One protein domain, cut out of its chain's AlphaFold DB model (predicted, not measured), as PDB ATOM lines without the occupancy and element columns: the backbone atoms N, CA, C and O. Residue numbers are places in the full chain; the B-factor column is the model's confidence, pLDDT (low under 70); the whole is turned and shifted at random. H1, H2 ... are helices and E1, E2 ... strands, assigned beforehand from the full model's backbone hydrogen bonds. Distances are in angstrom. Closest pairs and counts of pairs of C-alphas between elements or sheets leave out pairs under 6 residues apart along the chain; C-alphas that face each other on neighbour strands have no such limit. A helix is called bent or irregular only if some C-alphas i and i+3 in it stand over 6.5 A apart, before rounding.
ATOM      1  N   GLY A   5     -18.706  32.969 120.087       83.56
ATOM      2  CA  GLY A   5     -19.128  32.231 121.280       83.56
ATOM      3  C   GLY A   5     -18.448  32.744 122.546       83.56
ATOM      4  O   GLY A   5     -19.098  32.899 123.575       83.56
ATOM      5  N   ALA A   6     -17.168  33.111 122.449       86.25
ATOM      6  CA  ALA A   6     -16.439  33.735 123.553       86.25
ATOM      7  C   ALA A   6     -17.036  35.095 123.965       86.25
ATOM      8  O   ALA A   6     -17.129  35.390 125.155       86.25
ATOM      9  N   ALA A   7     -17.473  35.907 122.995       88.69
ATOM     10  CA  ALA A   7     -18.115  37.192 123.271       88.69
ATOM     11  C   ALA A   7     -19.489  36.994 123.931       88.69
ATOM     12  O   ALA A   7     -19.756  37.587 124.972       88.69
ATOM     13  N   GLY A   8     -20.310  36.087 123.396       87.69
ATOM     14  CA  GLY A   8     -21.605  35.749 123.993       87.69
ATOM     15  C   GLY A   8     -21.479  35.182 125.410       87.69
ATOM     16  O   GLY A   8     -22.252  35.545 126.292       87.69
ATOM     17  N   ALA A   9     -20.467  34.349 125.671       88.94
ATOM     18  CA  ALA A   9     -20.199  33.823 127.008       88.94
ATOM     19  C   ALA A   9     -19.839  34.933 128.009       88.94
ATOM     20  O   ALA A   9     -20.306  34.904 129.148       88.94
ATOM     21  N   LEU A  10     -19.040  35.923 127.594       89.12
ATOM     22  CA  LEU A  10     -18.721  37.079 128.434       89.12
ATOM     23  C   LEU A  10     -19.937  37.976 128.668       89.12
ATOM     24  O   LEU A  10     -20.108  38.447 129.785       89.12
ATOM     25  N   GLU A  11     -20.796  38.191 127.671       89.38
ATOM     26  CA  GLU A  11     -22.034  38.952 127.887       89.38
ATOM     27  C   GLU A  11     -22.977  38.248 128.864       89.38
ATOM     28  O   GLU A  11     -23.552  38.895 129.737       89.38
ATOM     29  N   LEU A  12     -23.119  36.927 128.741       91.88
ATOM     30  CA  LEU A  12     -24.047  36.154 129.562       91.88
ATOM     31  C   LEU A  12     -23.543  35.956 130.999       91.88
ATOM     32  O   LEU A  12     -24.312  36.091 131.948       91.88
ATOM     33  N   HIS A  13     -22.262  35.616 131.172       90.00
ATOM     34  CA  HIS A  13     -21.702  35.224 132.472       90.00
ATOM     35  C   HIS A  13     -20.829  36.299 133.125       90.00
ATOM     36  O   HIS A  13     -20.633  36.275 134.342       90.00
ATOM     37  N   GLY A  14     -20.314  37.253 132.348       88.69
ATOM     38  CA  GLY A  14     -19.459  38.333 132.836       88.69
ATOM     39  C   GLY A  14     -20.084  39.174 133.951       88.69
ATOM     40  O   GLY A  14     -19.406  39.375 134.961       88.69
ATOM     41  N   PRO A  15     -21.363  39.595 133.857       90.88
ATOM     42  CA  PRO A  15     -21.985  40.423 134.890       90.88
ATOM     43  C   PRO A  15     -21.967  39.778 136.281       90.88
ATOM     44  O   PRO A  15     -21.634  40.441 137.262       90.88
ATOM     45  N   ALA A  16     -22.240  38.472 136.368       90.38
ATOM     46  CA  ALA A  16     -22.195  37.729 137.629       90.38
ATOM     47  C   ALA A  16     -20.769  37.603 138.198       90.38
ATOM     48  O   ALA A  16     -20.596  37.457 139.405       90.38
ATOM     49  N   ALA A  17     -19.749  37.696 137.341       85.50
ATOM     50  CA  ALA A  17     -18.336  37.703 137.713       85.50
ATOM     51  C   ALA A  17     -17.763  39.121 137.932       85.50
ATOM     52  O   ALA A  17     -16.554  39.274 138.101       85.50
ATOM     53  N   GLY A  18     -18.603  40.165 137.910       84.62
ATOM     54  CA  GLY A  18     -18.183  41.560 138.076       84.62
ATOM     55  C   GLY A  18     -17.587  42.210 136.819       84.62
ATOM     56  O   GLY A  18     -17.095  43.336 136.890       84.62
ATOM     57  N   LEU A  19     -17.644  41.538 135.664       84.31
ATOM     58  CA  LEU A  19     -17.260  42.098 134.368       84.31
ATOM     59  C   LEU A  19     -18.453  42.866 133.796       84.31
ATOM     60  O   LEU A  19     -19.315  42.308 133.121       84.31
ATOM     61  N   THR A  20     -18.525  44.153 134.120       80.06
ATOM     62  CA  THR A  20     -19.631  45.038 133.722       80.06
ATOM     63  C   THR A  20     -19.306  45.888 132.495       80.06
ATOM     64  O   THR A  20     -20.155  46.633 132.007       80.06
ATOM     65  N   GLN A  21     -18.074  45.801 131.987       82.06
ATOM     66  CA  GLN A  21     -17.667  46.499 130.777       82.06
ATOM     67  C   GLN A  21     -18.341  45.887 129.549       82.06
ATOM     68  O   GLN A  21     -18.612  44.688 129.486       82.06
ATOM     69  N   ARG A  22     -18.571  46.728 128.539       84.94
ATOM     70  CA  ARG A  22     -19.123  46.288 127.259       84.94
ATOM     71  C   ARG A  22     -18.218  45.237 126.623       84.94
ATOM     72  O   ARG A  22     -17.026  45.473 126.432       84.94
ATOM     73  N   VAL A  23     -18.820  44.129 126.208       88.44
ATOM     74  CA  VAL A  23     -18.153  43.134 125.374       88.44
ATOM     75  C   VAL A  23     -18.167  43.609 123.927       88.44
ATOM     76  O   VAL A  23     -19.210  43.942 123.367       88.44
ATOM     77  N   ILE A  24     -16.990  43.635 123.314       87.88
ATOM     78  CA  ILE A  24     -16.808  43.900 121.890       87.88
ATOM     79  C   ILE A  24     -16.016  42.753 121.276       87.88
ATOM     80  O   ILE A  24     -15.208  42.103 121.936       87.88
ATOM     81  N   SER A  25     -16.242  42.501 119.996       88.25
ATOM     82  CA  SER A  25     -15.559  41.455 119.250       88.25
ATOM     83  C   SER A  25     -15.478  41.851 117.790       88.25
ATOM     84  O   SER A  25     -16.312  42.585 117.274       88.25
ATOM     85  N   THR A  26     -14.460  41.340 117.117       85.56
ATOM     86  CA  THR A  26     -14.256  41.515 115.684       85.56
ATOM     87  C   THR A  26     -15.304  40.804 114.828       85.56
ATOM     88  O   THR A  26     -15.345  41.035 113.625       85.56
ATOM     89  N   HIS A  27     -16.133  39.944 115.427       82.50
ATOM     90  CA  HIS A  27     -17.110  39.096 114.743       82.50
ATOM     91  C   HIS A  27     -18.536  39.642 114.822       82.50
ATOM     92  O   HIS A  27     -18.976  40.098 115.879       82.50
ATOM     93  N   ASN A  28     -19.299  39.463 113.740       80.44
ATOM     94  CA  ASN A  28     -20.738  39.740 113.673       80.44
ATOM     95  C   ASN A  28     -21.101  41.166 114.142       80.44
ATOM     96  O   ASN A  28     -20.344  42.120 113.951       80.44
ATOM     97  N   ALA A  29     -22.282  41.318 114.748       84.38
ATOM     98  CA  ALA A  29     -22.797  42.586 115.249       84.38
ATOM     99  C   ALA A  29     -21.930  43.196 116.364       84.38
ATOM    100  O   ALA A  29     -21.925  44.412 116.510       84.38
ATOM    101  N   TYR A  30     -21.130  42.405 117.088       85.25
ATOM    102  CA  TYR A  30     -20.219  42.950 118.099       85.25
ATOM    103  C   TYR A  30     -19.214  43.948 117.512       85.25
ATOM    104  O   TYR A  30     -18.777  44.856 118.222       85.25
ATOM    105  N   TRP A  31     -18.864  43.820 116.223       85.88
ATOM    106  CA  TRP A  31     -17.933  44.748 115.586       85.88
ATOM    107  C   TRP A  31     -18.493  46.177 115.542       85.88
ATOM    108  O   TRP A  31     -17.748  47.138 115.736       85.88
ATOM    109  N   SER A  32     -19.807  46.335 115.340       85.38
ATOM    110  CA  SER A  32     -20.443  47.658 115.291       85.38
ATOM    111  C   SER A  32     -20.630  48.291 116.673       85.38
ATOM    112  O   SER A  32     -20.926  49.481 116.762       85.38
ATOM    113  N   TRP A  33     -20.432  47.532 117.754       85.75
ATOM    114  CA  TRP A  33     -20.525  48.030 119.131       85.75
ATOM    115  C   TRP A  33     -19.202  48.606 119.656       85.75
ATOM    116  O   TRP A  33     -19.182  49.216 120.731       85.75
ATOM    117  N   GLY A  34     -18.116  48.427 118.893       84.00
ATOM    118  CA  GLY A  34     -16.779  48.936 119.176       84.00
ATOM    119  C   GLY A  34     -16.208  49.847 118.068       84.00
ATOM    120  O   GLY A  34     -16.821  50.026 117.019       84.00
ATOM    121  N   PRO A  35     -15.025  50.450 118.290       74.75
ATOM    122  CA  PRO A  35     -14.355  50.457 119.575       74.75
ATOM    123  C   PRO A  35     -15.026  51.487 120.498       74.75
ATOM    124  O   PRO A  35     -15.073  51.265 121.691       74.75
ATOM    125  N   GLY A  36     -15.646  52.555 119.981       75.44
ATOM    126  CA  GLY A  36     -16.185  53.633 120.818       75.44
ATOM    127  C   GLY A  36     -15.105  54.248 121.721       75.44
ATOM    128  O   GLY A  36     -13.917  54.196 121.403       75.44
ATOM    129  N   ALA A  37     -15.509  54.821 122.857       69.25
ATOM    130  CA  ALA A  37     -14.577  55.195 123.917       69.25
ATOM    131  C   ALA A  37     -14.235  53.948 124.750       69.25
ATOM    132  O   ALA A  37     -15.045  53.503 125.562       69.25
ATOM    133  N   LEU A  38     -13.050  53.376 124.531       69.56
ATOM    134  CA  LEU A  38     -12.511  52.287 125.351       69.56
ATOM    135  C   LEU A  38     -11.471  52.808 126.338       69.56
ATOM    136  O   LEU A  38     -10.837  53.833 126.075       69.56
ATOM    137  N   PRO A  39     -11.245  52.077 127.444       67.25
ATOM    138  CA  PRO A  39     -10.051  52.279 128.242       67.25
ATOM    139  C   PRO A  39      -8.794  52.128 127.375       67.25
ATOM    140  O   PRO A  39      -8.779  51.366 126.407       67.25
ATOM    141  N   ALA A  40      -7.730  52.842 127.751       66.06
ATOM    142  CA  ALA A  40      -6.457  52.818 127.031       66.06
ATOM    143  C   ALA A  40      -5.841  51.407 126.940       66.06
ATOM    144  O   ALA A  40      -5.170  51.106 125.957       66.06
ATOM    145  N   ASP A  41      -6.110  50.547 127.930       71.12
ATOM    146  CA  ASP A  41      -5.647  49.157 127.979       71.12
ATOM    147  C   ASP A  41      -6.834  48.182 128.126       71.12
ATOM    148  O   ASP A  41      -7.291  47.908 129.241       71.12
ATOM    149  N   PRO A  42      -7.410  47.701 127.012       76.12
ATOM    150  CA  PRO A  42      -8.494  46.730 127.043       76.12
ATOM    151  C   PRO A  42      -7.971  45.320 127.357       76.12
ATOM    152  O   PRO A  42      -6.964  44.872 126.810       76.12
ATOM    153  N   ILE A  43      -8.717  44.574 128.176       82.69
ATOM    154  CA  ILE A  43      -8.472  43.142 128.382       82.69
ATOM    155  C   ILE A  43      -9.056  42.376 127.198       82.69
ATOM    156  O   ILE A  43     -10.254  42.466 126.926       82.69
ATOM    157  N   ILE A  44      -8.224  41.585 126.527       85.56
ATOM    158  CA  ILE A  44      -8.654  40.716 125.435       85.56
ATOM    159  C   ILE A  44      -8.736  39.278 125.934       85.56
ATOM    160  O   ILE A  44      -7.769  38.733 126.467       85.56
ATOM    161  N   VAL A  45      -9.895  38.655 125.728       86.31
ATOM    162  CA  VAL A  45     -10.087  37.213 125.904       86.31
ATOM    163  C   VAL A  45     -10.031  36.563 124.529       86.31
ATOM    164  O   VAL A  45     -10.814  36.902 123.642       86.31
ATOM    165  N   ALA A  46      -9.091  35.643 124.341       85.69
ATOM    166  CA  ALA A  46      -8.895  34.936 123.085       85.69
ATOM    167  C   ALA A  46      -9.070  33.432 123.299       85.69
ATOM    168  O   ALA A  46      -8.386  32.832 124.119       85.69
ATOM    169  N   VAL A  47      -9.971  32.823 122.534       85.12
ATOM    170  CA  VAL A  47     -10.198  31.374 122.528       85.12
ATOM    171  C   VAL A  47      -9.685  30.824 121.207       85.12
ATOM    172  O   VAL A  47      -9.907  31.445 120.163       85.12
ATOM    173  N   ASP A  48      -8.994  29.685 121.261       85.12
ATOM    174  CA  ASP A  48      -8.505  28.987 120.066       85.12
ATOM    175  C   ASP A  48      -7.583  29.861 119.195       85.12
ATOM    176  O   ASP A  48      -7.797  30.080 117.998       85.12
ATOM    177  N   ARG A  49      -6.589  30.492 119.831       86.19
ATOM    178  CA  ARG A  49      -5.594  31.325 119.143       86.19
ATOM    179  C   ARG A  49      -4.187  30.842 119.429       86.19
ATOM    180  O   ARG A  49      -3.886  30.436 120.549       86.19
ATOM    181  N   ASP A  50      -3.343  30.963 118.407       89.62
ATOM    182  CA  ASP A  50      -1.908  30.730 118.512       89.62
ATOM    183  C   ASP A  50      -1.297  31.708 119.535       89.62
ATOM    184  O   ASP A  50      -1.367  32.931 119.335       89.62
ATOM    185  N   PRO A  51      -0.697  31.205 120.630       90.88
ATOM    186  CA  PRO A  51      -0.066  32.052 121.633       90.88
ATOM    187  C   PRO A  51       1.116  32.855 121.077       90.88
ATOM    188  O   PRO A  51       1.398  33.930 121.601       90.88
ATOM    189  N   THR A  52       1.787  32.397 120.017       93.62
ATOM    190  CA  THR A  52       2.900  33.124 119.381       93.62
ATOM    191  C   THR A  52       2.410  34.431 118.763       93.62
ATOM    192  O   THR A  52       3.003  35.489 118.979       93.62
ATOM    193  N   LEU A  53       1.275  34.383 118.060       91.19
ATOM    194  CA  LEU A  53       0.626  35.568 117.501       91.19
ATOM    195  C   LEU A  53       0.134  36.522 118.598       91.19
ATOM    196  O   LEU A  53       0.240  37.741 118.461       91.19
ATOM    197  N   LEU A  54      -0.405  35.986 119.696       92.00
ATOM    198  CA  LEU A  54      -0.818  36.819 120.826       92.00
ATOM    199  C   LEU A  54       0.392  37.538 121.435       92.00
ATOM    200  O   LEU A  54       0.351  38.751 121.619       92.00
ATOM    201  N   ARG A  55       1.493  36.825 121.679       95.06
ATOM    202  CA  ARG A  55       2.708  37.384 122.293       95.06
ATOM    203  C   ARG A  55       3.441  38.392 121.407       95.06
ATOM    204  O   ARG A  55       4.165  39.228 121.929       95.06
ATOM    205  N   SER A  56       3.257  38.356 120.086       93.81
ATOM    206  CA  SER A  56       3.779  39.409 119.200       93.81
ATOM    207  C   SER A  56       2.910  40.676 119.192       93.81
ATOM    208  O   SER A  56       3.380  41.758 118.835       93.81
ATOM    209  N   THR A  57       1.646  40.558 119.605       90.44
ATOM    210  CA  THR A  57       0.641  41.628 119.530       90.44
ATOM    211  C   THR A  57       0.424  42.337 120.874       90.44
ATOM    212  O   THR A  57       0.094  43.526 120.901       90.44
ATOM    213  N   PHE A  58       0.616  41.616 121.979       93.00
ATOM    214  CA  PHE A  58       0.330  42.045 123.347       93.00
ATOM    215  C   PHE A  58       1.559  41.897 124.245       93.00
ATOM    216  O   PHE A  58       2.305  40.925 124.118       93.00
ATOM    217  N   ALA A  59       1.714  42.819 125.194       94.12
ATOM    218  CA  ALA A  59       2.808  42.807 126.160       94.12
ATOM    219  C   ALA A  59       2.663  41.700 127.219       94.12
ATOM    220  O   ALA A  59       3.666  41.154 127.677       94.12
ATOM    221  N   ASP A  60       1.430  41.351 127.603       94.94
ATOM    222  CA  ASP A  60       1.138  40.281 128.562       94.94
ATOM    223  C   ASP A  60       0.138  39.289 127.966       94.94
ATOM    224  O   ASP A  60      -0.920  39.679 127.471       94.94
ATOM    225  N   VAL A  61       0.479  37.998 128.014       96.06
ATOM    226  CA  VAL A  61      -0.356  36.894 127.522       96.06
ATOM    227  C   VAL A  61      -0.237  35.717 128.479       96.06
ATOM    228  O   VAL A  61       0.831  35.098 128.600       96.06
ATOM    229  N   ARG A  62      -1.363  35.365 129.102       96.19
ATOM    230  CA  ARG A  62      -1.476  34.256 130.054       96.19
ATOM    231  C   ARG A  62      -2.584  33.289 129.666       96.19
ATOM    232  O   ARG A  62      -3.664  33.710 129.253       96.19
ATOM    233  N   GLU A  63      -2.329  31.996 129.831       95.44
ATOM    234  CA  GLU A  63      -3.388  30.988 129.748       95.44
ATOM    235  C   GLU A  63      -4.281  31.140 130.982       95.44
ATOM    236  O   GLU A  63      -3.797  31.206 132.113       95.44
ATOM    237  N   ALA A  64      -5.585  31.272 130.768       93.25
ATOM    238  CA  ALA A  64      -6.582  31.362 131.829       93.25
ATOM    239  C   ALA A  64      -7.235  30.004 132.120       93.25
ATOM    240  O   ALA A  64      -7.823  29.819 133.183       93.25
ATOM    241  N   GLY A  65      -7.130  29.065 131.182       92.94
ATOM    242  CA  GLY A  65      -7.657  27.718 131.299       92.94
ATOM    243  C   GLY A  65      -7.924  27.112 129.930       92.94
ATOM    244  O   GLY A  65      -7.518  27.647 128.902       92.94
ATOM    245  N   GLN A  66      -8.649  26.001 129.932       93.06
ATOM    246  CA  GLN A  66      -9.046  25.286 128.725       93.06
ATOM    247  C   GLN A  66     -10.542  25.008 128.774       93.06
ATOM    248  O   GLN A  66     -11.098  24.753 129.845       93.06
ATOM    249  N   VAL A  67     -11.186  25.044 127.612       89.19
ATOM    250  CA  VAL A  67     -12.578  24.622 127.456       89.19
ATOM    251  C   VAL A  67     -12.679  23.147 127.839       89.19
ATOM    252  O   VAL A  67     -11.916  22.321 127.345       89.19
ATOM    253  N   ARG A  68     -13.616  22.803 128.723       89.75
ATOM    254  CA  ARG A  68     -13.870  21.419 129.142       89.75
ATOM    255  C   ARG A  68     -15.317  21.068 128.865       89.75
ATOM    256  O   ARG A  68     -16.222  21.707 129.390       89.75
ATOM    257  N   CYS A  69     -15.518  20.053 128.042       87.00
ATOM    258  CA  CYS A  69     -16.830  19.495 127.765       87.00
ATOM    259  C   CYS A  69     -16.676  18.037 127.330       87.00
ATOM    260  O   CYS A  69     -15.804  17.720 126.524       87.00
ATOM    261  N   GLU A  70     -17.519  17.162 127.867       90.38
ATOM    262  CA  GLU A  70     -17.447  15.715 127.632       90.38
ATOM    263  C   GLU A  70     -17.843  15.321 126.203       90.38
ATOM    264  O   GLU A  70     -17.292  14.386 125.632       90.38
ATOM    265  N   HIS A  71     -18.770  16.065 125.595       89.31
ATOM    266  CA  HIS A  71     -19.350  15.731 124.291       89.31
ATOM    267  C   HIS A  71     -19.143  16.820 123.231       89.31
ATOM    268  O   HIS A  71     -19.789  16.802 122.185       89.31
ATOM    269  N   CYS A  72     -18.259  17.790 123.480       85.94
ATOM    270  CA  CYS A  72     -18.009  18.889 122.552       85.94
ATOM    271  C   CYS A  72     -16.711  18.676 121.778       85.94
ATOM    272  O   CYS A  72     -15.679  18.333 122.351       85.94
ATOM    273  N   TYR A  73     -16.734  19.035 120.496       83.56
ATOM    274  CA  TYR A  73     -15.550  19.043 119.635       83.56
ATOM    275  C   TYR A  73     -14.415  19.951 120.156       83.56
ATOM    276  O   TYR A  73     -13.248  19.601 120.040       83.56
ATOM    277  N   LYS A  74     -14.740  21.102 120.766       81.81
ATOM    278  CA  LYS A  74     -13.756  22.108 121.225       81.81
ATOM    279  C   LYS A  74     -13.211  21.874 122.643       81.81
ATOM    280  O   LYS A  74     -12.768  22.812 123.304       81.81
ATOM    281  N   THR A  75     -13.301  20.657 123.171       89.94
ATOM    282  CA  THR A  75     -12.694  20.345 124.476       89.94
ATOM    283  C   THR A  75     -11.163  20.420 124.377       89.94
ATOM    284  O   THR A  75     -10.588  20.081 123.348       89.94
ATOM    285  N   GLY A  76     -10.490  20.914 125.416       90.31
ATOM    286  CA  GLY A  76      -9.042  21.155 125.422       90.31
ATOM    287  C   GLY A  76      -8.595  22.457 124.742       90.31
ATOM    288  O   GLY A  76      -7.424  22.816 124.836       90.31
ATOM    289  N   THR A  77      -9.499  23.207 124.099       90.81
ATOM    290  CA  THR A  77      -9.157  24.494 123.477       90.81
ATOM    291  C   THR A  77      -8.689  25.504 124.533       90.81
ATOM    292  O   THR A  77      -9.424  25.750 125.496       90.81
ATOM    293  N   PRO A  78      -7.515  26.141 124.364       92.75
ATOM    294  CA  PRO A  78      -7.008  27.098 125.336       92.75
ATOM    295  C   PRO A  78      -7.786  28.417 125.300       92.75
ATOM    296  O   PRO A  78      -8.190  28.917 124.242       92.75
ATOM    297  N   VAL A  79      -7.949  28.993 126.488       92.12
ATOM    298  CA  VAL A  79      -8.483  30.330 126.728       92.12
ATOM    299  C   VAL A  79      -7.342  31.201 127.231       92.12
ATOM    300  O   VAL A  79      -6.732  30.920 128.261       92.12
ATOM    301  N   TRP A  80      -7.077  32.287 126.521       94.38
ATOM    302  CA  TRP A  80      -6.014  33.235 126.817       94.38
ATOM    303  C   TRP A  80      -6.590  34.558 127.305       94.38
ATOM    304  O   TRP A  80      -7.614  35.029 126.805       94.38
ATOM    305  N   ILE A  81      -5.885  35.187 128.240       93.50
ATOM    306  CA  ILE A  81      -6.078  36.585 128.618       93.50
ATOM    307  C   ILE A  81      -4.849  37.355 128.149       93.50
ATOM    308  O   ILE A  81      -3.726  37.002 128.511       93.50
ATOM    309  N   ALA A  82      -5.073  38.395 127.349       92.75
ATOM    310  CA  ALA A  82      -4.032  39.249 126.797       92.75
ATOM    311  C   ALA A  82      -4.271  40.728 127.148       92.75
ATOM    312  O   ALA A  82      -5.420  41.178 127.203       92.75
ATOM    313  N   ARG A  83      -3.191  41.468 127.419       91.62
ATOM    314  CA  ARG A  83      -3.201  42.885 127.841       91.62
ATOM    315  C   ARG A  83      -2.018  43.645 127.248       91.62
ATOM    316  O   ARG A  83      -1.047  43.034 126.802       91.62
ATOM    317  N   GLY A  84      -2.079  44.974 127.264       90.38
ATOM    318  CA  GLY A  84      -0.994  45.820 126.773       90.38
ATOM    319  C   GLY A  84      -0.818  45.685 125.265       90.38
ATOM    320  O   GLY A  84       0.256  45.327 124.787       90.38
ATOM    321  N   LEU A  85      -1.896  45.914 124.510       88.75
ATOM    322  CA  LEU A  85      -1.853  45.897 123.048       88.75
ATOM    323  C   LEU A  85      -0.808  46.912 122.550       88.75
ATOM    324  O   LEU A  85      -0.911  48.101 122.843       88.75
ATOM    325  N   HIS A  86       0.172  46.463 121.760       88.75
ATOM    326  CA  HIS A  86       1.301  47.309 121.334       88.75
ATOM    327  C   HIS A  86       0.898  48.507 120.461       88.75
ATOM    328  O   HIS A  86       1.660  49.457 120.300       88.75
ATOM    329  N   THR A  87      -0.294  48.467 119.867       85.31
ATOM    330  CA  THR A  87      -0.838  49.551 119.042       85.31
ATOM    331  C   THR A  87      -2.224  49.936 119.536       85.31
ATOM    332  O   THR A  87      -2.967  49.042 119.932       85.31
ATOM    333  N   PRO A  88      -2.638  51.212 119.459       85.38
ATOM    334  CA  PRO A  88      -3.970  51.615 119.899       85.38
ATOM    335  C   PRO A  88      -5.072  50.785 119.231       85.38
ATOM    336  O   PRO A  88      -5.120  50.677 118.003       85.38
ATOM    337  N   LEU A  89      -5.991  50.231 120.029       83.88
ATOM    338  CA  LEU A  89      -7.077  49.385 119.521       83.88
ATOM    339  C   LEU A  89      -7.929  50.119 118.476       83.88
ATOM    340  O   LEU A  89      -8.282  49.539 117.452       83.88
ATOM    341  N   ALA A  90      -8.185  51.414 118.685       83.19
ATOM    342  CA  ALA A  90      -8.925  52.254 117.744       83.19
ATOM    343  C   ALA A  90      -8.287  52.302 116.343       83.19
ATOM    344  O   ALA A  90      -9.007  52.332 115.350       83.19
ATOM    345  N   ALA A  91      -6.953  52.248 116.248       84.06
ATOM    346  CA  ALA A  91      -6.251  52.238 114.966       84.06
ATOM    347  C   ALA A  91      -6.369  50.884 114.243       84.06
ATOM    348  O   ALA A  91      -6.364  50.829 113.016       84.06
ATOM    349  N   ARG A  92      -6.491  49.782 114.995       82.00
ATOM    350  CA  ARG A  92      -6.595  48.418 114.448       82.00
ATOM    351  C   ARG A  92      -8.031  47.998 114.136       82.00
ATOM    352  O   ARG A  92      -8.247  47.211 113.220       82.00
ATOM    353  N   TRP A  93      -9.013  48.524 114.866       86.56
ATOM    354  CA  TRP A  93     -10.411  48.091 114.796       86.56
ATOM    355  C   TRP A  93     -11.049  48.108 113.394       86.56
ATOM    356  O   TRP A  93     -11.712  47.125 113.049       86.56
ATOM    357  N   PRO A  94     -10.841  49.139 112.544       85.56
ATOM    358  CA  PRO A  94     -11.440  49.171 111.208       85.56
ATOM    359  C   PRO A  94     -10.981  48.015 110.311       85.56
ATOM    360  O   PRO A  94     -11.737  47.547 109.465       85.56
ATOM    361  N   GLN A  95      -9.750  47.543 110.515       84.31
ATOM    362  CA  GLN A  95      -9.138  46.456 109.747       84.31
ATOM    363  C   GLN A  95      -9.512  45.076 110.294       84.31
ATOM    364  O   GLN A  95      -9.261  44.062 109.652       84.31
ATOM    365  N   ALA A  96     -10.089  45.030 111.493       80.62
ATOM    366  CA  ALA A  96     -10.295  43.802 112.235       80.62
ATOM    367  C   ALA A  96     -11.691  43.195 112.032       80.62
ATOM    368  O   ALA A  96     -11.992  42.203 112.678       80.62
TER     369      ALA A  96
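AT A GLANCE: This is residues 5 to 96 of the 100 residues of an uncharacterized protein of Deltaproteobacteria bacterium (UniProt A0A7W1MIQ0). A small antiparallel sheet has helix H3 packed along one face, while H1 and H2 lie beyond its edge strand E1. The loop of the long hairpin E2 and E3 reaches to one end of the longest axis, at Glu 70, and H4 lies at the other end. The 92 printed residues run H1, H2, E1, H3, E2, E3, H4, with sheet order E1, E3, E2; the class is mixed, helices and strands. The whole is compact, radius of gyration of the C-alphas 13.6 A, spanning 40 by 28 by 24 A.

IN THESE COORDINATES: H1, residues 5 to 13, starts at C-alpha 5 (-19.128, 32.231, 121.280) and is 11.9 A long. H2 is residues 28 to 33, E1 44 to 47 and H3 51 to 57. E2, residues 58 to 66, measures 19.9 A, and E3, residues 78 to 85, 19.6 A. H4, residues 89 to 96, is irregular, with C-alphas 91 and 94 7.1 A apart, and ends at C-alpha 96 (-10.295, 43.802, 112.235).

HOW THE PARTS SIT: E3 pairs with E1, N 80 to O 46 being 2.8 A, and with E2, N 79 to O 65 being 2.8 A. E1, H3 and E2 form a split strand-helix-strand unit, two strands running the same way with E3 between them, its crossover right-handed. H3 is on the sheet at a height of 8.7 A; its closest C-alphas to E3 are those of Thr 57 and Leu 85, 6.1 A. H1 only grazes the sheet; its closest C-alphas to E1 are those of Ala 6 and Val 47, 6.8 A. H2 and H4 are not on the sheet, and they are only just apart, 8.3 A at the closest. Every O i to N i+4 pair is within hydrogen-bond range in H1 and H3, 2 of 4 in H4 and 0 of 2 in H2, where 3 of 3 O i to N i+3 pairs are.

THE WHOLE: The C-alphas of Glu 70 and Ala 91 are the farthest apart, 40.2 A. The printed part has no cut; the links H1 to H2 and E2 to E3 are long. Residues 37 to 40 have pLDDT under 70.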